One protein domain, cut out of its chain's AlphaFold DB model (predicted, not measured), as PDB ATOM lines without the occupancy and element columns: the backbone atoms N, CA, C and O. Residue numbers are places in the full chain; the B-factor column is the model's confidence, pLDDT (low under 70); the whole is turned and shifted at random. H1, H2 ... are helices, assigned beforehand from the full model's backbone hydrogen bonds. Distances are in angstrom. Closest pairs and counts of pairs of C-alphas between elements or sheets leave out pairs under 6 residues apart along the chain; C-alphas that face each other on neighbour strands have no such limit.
ATOM      1  N   GLU A  55       1.792  35.041  32.506       65.00
ATOM      2  CA  GLU A  55       1.923  33.621  32.140       65.00
ATOM      3  C   GLU A  55       3.378  33.163  32.246       65.00
ATOM      4  O   GLU A  55       3.659  32.063  32.720       65.00
ATOM      5  N   ARG A  56       4.325  34.030  31.866       69.62
ATOM      6  CA  ARG A  56       5.759  33.747  31.997       69.62
ATOM      7  C   ARG A  56       6.159  33.545  33.461       69.62
ATOM      8  O   ARG A  56       6.856  32.576  33.759       69.62
ATOM      9  N   ASP A  57       5.660  34.406  34.346       82.62
ATOM     10  CA  ASP A  57       5.887  34.340  35.792       82.62
ATOM     11  C   ASP A  57       5.247  33.095  36.433       82.62
ATOM     12  O   ASP A  57       5.781  32.536  37.395       82.62
ATOM     13  N   GLU A  58       4.107  32.624  35.914       86.06
ATOM     14  CA  GLU A  58       3.484  31.370  36.358       86.06
ATOM     15  C   GLU A  58       4.304  30.145  35.933       86.06
ATOM     16  O   GLU A  58       4.558  29.266  36.761       86.06
ATOM     17  N   ILE A  59       4.787  30.105  34.686       90.25
ATOM     18  CA  ILE A  59       5.668  29.035  34.195       90.25
ATOM     19  C   ILE A  59       6.972  28.980  34.997       90.25
ATOM     20  O   ILE A  59       7.398  27.897  35.398       90.25
ATOM     21  N   ASP A  60       7.589  30.126  35.290       90.31
ATOM     22  CA  ASP A  60       8.822  30.178  36.083       90.31
ATOM     23  C   ASP A  60       8.606  29.667  37.515       90.31
ATOM     24  O   ASP A  60       9.431  28.920  38.051       90.31
ATOM     25  N   ARG A  61       7.448  29.971  38.112       89.31
ATOM     26  CA  ARG A  61       7.047  29.426  39.416       89.31
ATOM     27  C   ARG A  61       6.852  27.910  39.369       89.31
ATOM     28  O   ARG A  61       7.364  27.218  40.248       89.31
ATOM     29  N   GLN A  62       6.178  27.393  38.340       91.25
ATOM     30  CA  GLN A  62       5.999  25.954  38.126       91.25
ATOM     31  C   GLN A  62       7.350  25.248  37.962       91.25
ATOM     32  O   GLN A  62       7.584  24.228  38.602       91.25
ATOM     33  N   VAL A  63       8.280  25.802  37.178       89.38
ATOM     34  CA  VAL A  63       9.639  25.253  37.024       89.38
ATOM     35  C   VAL A  63      10.347  25.149  38.378       89.38
ATOM     36  O   VAL A  63      10.899  24.096  38.698       89.38
ATOM     37  N   LEU A  64      10.320  26.211  39.188       86.94
ATOM     38  CA  LEU A  64      10.963  26.214  40.505       86.94
ATOM     39  C   LEU A  64      10.322  25.206  41.461       86.94
ATOM     40  O   LEU A  64      11.034  24.430  42.094       86.94
ATOM     41  N   GLN A  65       8.993  25.171  41.540       85.56
ATOM     42  CA  GLN A  65       8.279  24.234  42.407       85.56
ATOM     43  C   GLN A  65       8.538  22.780  41.999       85.56
ATOM     44  O   GLN A  65       8.820  21.946  42.854       85.56
ATOM     45  N   ARG A  66       8.538  22.467  40.700       88.31
ATOM     46  CA  ARG A  66       8.828  21.110  40.210       88.31
ATOM     47  C   ARG A  66      10.215  20.623  40.602       88.31
ATOM     48  O   ARG A  66      10.352  19.454  40.942       88.31
ATOM     49  N   ARG A  67      11.219  21.508  40.630       83.06
ATOM     50  CA  ARG A  67      12.566  21.163  41.119       83.06
ATOM     51  C   ARG A  67      12.558  20.744  42.585       83.06
ATOM     52  O   ARG A  67      13.240  19.787  42.930       83.06
ATOM     53  N   VAL A  68      11.772  21.422  43.424       78.94
ATOM     54  CA  VAL A  68      11.637  21.078  44.853       78.94
ATOM     55  C   VAL A  68      11.060  19.673  45.027       78.94
ATOM     56  O   VAL A  68      11.515  18.928  45.887       78.94
ATOM     57  N   PHE A  69      10.112  19.285  44.174       74.50
ATOM     58  CA  PHE A  69       9.494  17.956  44.192       74.50
ATOM     59  C   PHE A  69      10.209  16.923  43.304       74.50
ATOM     60  O   PHE A  69       9.658  15.852  43.061       74.50
ATOM     61  N   ALA A  70      11.414  17.234  42.808       75.94
ATOM     62  CA  ALA A  70      12.198  16.379  41.911       75.94
ATOM     63  C   ALA A  70      11.431  15.893  40.659       75.94
ATOM     64  O   ALA A  70      11.700  14.819  40.124       75.94
ATOM     65  N   LEU A  71      10.484  16.695  40.166       80.94
ATOM     66  CA  LEU A  71       9.772  16.440  38.917       80.94
ATOM     67  C   LEU A  71      10.540  17.012  37.731       80.94
ATOM     68  O   LEU A  71      11.294  17.981  37.857       80.94
ATOM     69  N   ARG A  72      10.276  16.465  36.540       83.56
ATOM     70  CA  ARG A  72      10.781  17.026  35.287       83.56
ATOM     71  C   ARG A  72      10.378  18.501  35.184       83.56
ATOM     72  O   ARG A  72       9.194  18.837  35.213       83.56
ATOM     73  N   SER A  73      11.377  19.377  35.106       87.31
ATOM     74  CA  SER A  73      11.209  20.826  35.256       87.31
ATOM     75  C   SER A  73      11.834  21.633  34.114       87.31
ATOM     76  O   SER A  73      12.092  22.824  34.284       87.31
ATOM     77  N   ASP A  74      12.196  21.015  32.988       90.00
ATOM     78  CA  ASP A  74      12.657  21.778  31.828       90.00
ATOM     79  C   ASP A  74      11.525  22.664  31.306       90.00
ATOM     80  O   ASP A  74      10.371  22.249  31.232       90.00
ATOM     81  N   ARG A  75      11.867  23.908  30.956       90.06
ATOM     82  CA  ARG A  75      10.880  24.934  30.600       90.06
ATOM     83  C   ARG A  75       9.947  24.476  29.477       90.06
ATOM     84  O   ARG A  75       8.742  24.637  29.608       90.06
ATOM     85  N   ALA A  76      10.502  23.851  28.438       92.00
ATOM     86  CA  ALA A  76       9.730  23.344  27.306       92.00
ATOM     87  C   ALA A  76       8.683  22.304  27.735       92.00
ATOM     88  O   ALA A  76       7.541  22.349  27.284       92.00
ATOM     89  N   TYR A  77       9.044  21.393  28.643       88.50
ATOM     90  CA  TYR A  77       8.101  20.434  29.207       88.50
ATOM     91  C   TYR A  77       7.022  21.109  30.056       88.50
ATOM     92  O   TYR A  77       5.845  20.798  29.901       88.50
ATOM     93  N   VAL A  78       7.389  22.060  30.918       90.44
ATOM     94  CA  VAL A  78       6.418  22.768  31.771       90.44
ATOM     95  C   VAL A  78       5.431  23.585  30.937       90.44
ATOM     96  O   VAL A  78       4.239  23.568  31.228       90.44
ATOM     97  N   GLU A  79       5.895  24.242  29.876       91.88
ATOM     98  CA  GLU A  79       5.035  24.946  28.919       91.88
ATOM     99  C   GLU A  79       4.099  23.974  28.187       91.88
ATOM    100  O   GLU A  79       2.904  24.247  28.078       91.88
ATOM    101  N   ALA A  80       4.597  22.806  27.766       90.12
ATOM    102  CA  ALA A  80       3.771  21.774  27.138       90.12
ATOM    103  C   ALA A  80       2.694  21.221  28.088       90.12
ATOM    104  O   ALA A  80       1.548  21.044  27.679       90.12
ATOM    105  N   VAL A  81       3.031  20.986  29.361       89.75
ATOM    106  CA  VAL A  81       2.057  20.565  30.382       89.75
ATOM    107  C   VAL A  81       1.043  21.678  30.643       89.75
ATOM    108  O   VAL A  81      -0.149  21.405  30.683       89.75
ATOM    109  N   ALA A  82       1.483  22.932  30.769       88.69
ATOM    110  CA  ALA A  82       0.597  24.060  31.038       88.69
ATOM    111  C   ALA A  82      -0.383  24.354  29.893       88.69
ATOM    112  O   ALA A  82      -1.494  24.810  30.167       88.69
ATOM    113  N   ALA A  83       0.016  24.095  28.647       89.25
ATOM    114  CA  ALA A  83      -0.830  24.221  27.463       89.25
ATOM    115  C   ALA A  83      -1.741  23.000  27.228       89.25
ATOM    116  O   ALA A  83      -2.643  23.067  26.392       89.25
ATOM    117  N   SER A  84      -1.515  21.886  27.933       89.38
ATOM    118  CA  SER A  84      -2.308  20.669  27.765       89.38
ATOM    119  C   SER A  84      -3.689  20.812  28.419       89.38
ATOM    120  O   SER A  84      -3.758  21.086  29.624       89.38
ATOM    121  N   PRO A  85      -4.791  20.566  27.682       88.75
ATOM    122  CA  PRO A  85      -6.141  20.591  28.247       88.75
ATOM    123  C   PRO A  85      -6.385  19.456  29.250       88.75
ATOM    124  O   PRO A  85      -7.260  19.579  30.100       88.75
ATOM    125  N   ASP A  86      -5.591  18.386  29.177       88.31
ATOM    126  CA  ASP A  86      -5.682  17.229  30.072       88.31
ATOM    127  C   ASP A  86      -4.798  17.383  31.319       88.31
ATOM    128  O   ASP A  86      -4.691  16.462  32.131       88.31
ATOM    129  N   SER A  87      -4.109  18.520  31.473       87.12
ATOM    130  CA  SER A  87      -3.325  18.769  32.679       87.12
ATOM    131  C   SER A  87      -4.233  18.910  33.900       87.12
ATOM    132  O   SER A  87      -5.296  19.529  33.856       87.12
ATOM    133  N   VAL A  88      -3.801  18.326  35.013       87.25
ATOM    134  CA  VAL A  88      -4.526  18.368  36.284       87.25
ATOM    135  C   VAL A  88      -3.743  19.237  37.250       87.25
ATOM    136  O   VAL A  88      -2.546  19.029  37.448       87.25
ATOM    137  N   THR A  89      -4.400  20.210  37.871       86.62
ATOM    138  CA  THR A  89      -3.776  20.991  38.940       86.62
ATOM    139  C   THR A  89      -3.830  20.199  40.238       86.62
ATOM    140  O   THR A  89      -4.898  19.795  40.682       86.62
ATOM    141  N   SER A  90      -2.672  19.978  40.852       80.31
ATOM    142  CA  SER A  90      -2.568  19.387  42.183       80.31
ATOM    143  C   SER A  90      -3.141  20.337  43.235       80.31
ATOM    144  O   SER A  90      -2.637  21.450  43.400       80.31
ATOM    145  N   ASP A  91      -4.134  19.875  43.995       79.12
ATOM    146  CA  ASP A  91      -4.780  20.657  45.060       79.12
ATOM    147  C   ASP A  91      -3.818  21.034  46.198       79.12
ATOM    148  O   ASP A  91      -3.992  22.054  46.861       79.12
ATOM    149  N   TRP A  92      -2.788  20.216  46.432       69.38
ATOM    150  CA  TRP A  92      -1.853  20.412  47.541       69.38
ATOM    151  C   TRP A  92      -0.663  21.305  47.175       69.38
ATOM    152  O   TRP A  92      -0.187  22.078  48.006       69.38
ATOM    153  N   THR A  93      -0.176  21.217  45.936       77.94
ATOM    154  CA  THR A  93       1.051  21.915  45.507       77.94
ATOM    155  C   THR A  93       0.794  23.062  44.534       77.94
ATOM    156  O   THR A  93       1.688  23.875  44.306       77.94
ATOM    157  N   GLY A  94      -0.402  23.135  43.939       83.19
ATOM    158  CA  GLY A  94      -0.727  24.066  42.857       83.19
ATOM    159  C   GLY A  94       0.018  23.771  41.550       83.19
ATOM    160  O   GLY A  94      -0.015  24.583  40.627       83.19
ATOM    161  N   LEU A  95       0.716  22.635  41.458       86.56
ATOM    162  CA  LEU A  95       1.441  22.235  40.256       86.56
ATOM    163  C   LEU A  95       0.480  21.743  39.175       86.56
ATOM    164  O   LEU A  95      -0.394  20.930  39.464       86.56
ATOM    165  N   ARG A  96       0.687  22.165  37.925       88.69
ATOM    166  CA  ARG A  96       0.021  21.538  36.774       88.69
ATOM    167  C   ARG A  96       0.750  20.251  36.425       88.69
ATOM    168  O   ARG A  96       1.937  20.285  36.119       88.69
ATOM    169  N   LEU A  97       0.067  19.123  36.488       88.69
ATOM    170  CA  LEU A  97       0.633  17.797  36.264       88.69
ATOM    171  C   LEU A  97       0.112  17.222  34.949       88.69
ATOM    172  O   LEU A  97      -1.057  17.394  34.604       88.69
ATOM    173  N   ALA A  98       0.968  16.502  34.228       88.25
ATOM    174  CA  ALA A  98       0.502  15.621  33.166       88.25
ATOM    175  C   ALA A  98      -0.366  14.495  33.771       88.25
ATOM    176  O   ALA A  98      -0.124  14.104  34.916       88.25
TER     177      ALA A  98
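AT A GLANCE: This is residues 55 to 98 of the 245 residues of an uncharacterized protein of Clavibacter michiganensis (UniProt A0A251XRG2). Two helices, H1 and H2, meet at a steep angle, and after them a long loop, residues 84 to 98, leaves the end of H2 and folds back on itself. Within this loop, residues 88 to 89 pair with residues 96 to 97 in a short antiparallel pairing. The printed part has 44 residues, with two named helices, H1 then H2, and no named strand; its class is all helix. The whole is compact, with a radius of gyration of the C-alphas of 9.2 A, and rounded, with spans of 24 by 22 by 17 A.

HOW THE PARTS SIT: The printed part begins with H1, residues 55 to 68, and a short link of 6 residues leads to H2, residues 75 to 83. H1 touches H2 with residues 59 to 63 alone. The closest C-alphas of the two helices, those of Val 63 and Arg 75, are 6.6 A apart. Their lines stand at a steep tilt of 65 degrees, and they run opposite ways. Their centres are 10.0 A apart. In H1 and H2, every O i to N i+4 pair is within hydrogen-bond range.

IN THESE COORDINATES: H1 has 14 residues and runs from C-alpha 55 at (1.923, 33.621, 32.140) to C-alpha 68 at (11.637, 21.078, 44.853), a length of 20.3 A. H2 has 9 residues and measures 12.1 A from its first to its last C-alpha, ending at C-alpha 83 at (-0.830, 24.221, 27.463). The C-alpha of the last printed residue, Ala 98, is at (0.502, 15.621, 33.166).

THE WHOLE: The two C-alphas farthest apart, those of Val 68 and Pro 85, are 24.3 A apart. The printed part has no cut. The mean pLDDT of the printed part is 85.2, and residues 55 to 56 and residue 92 are under 70.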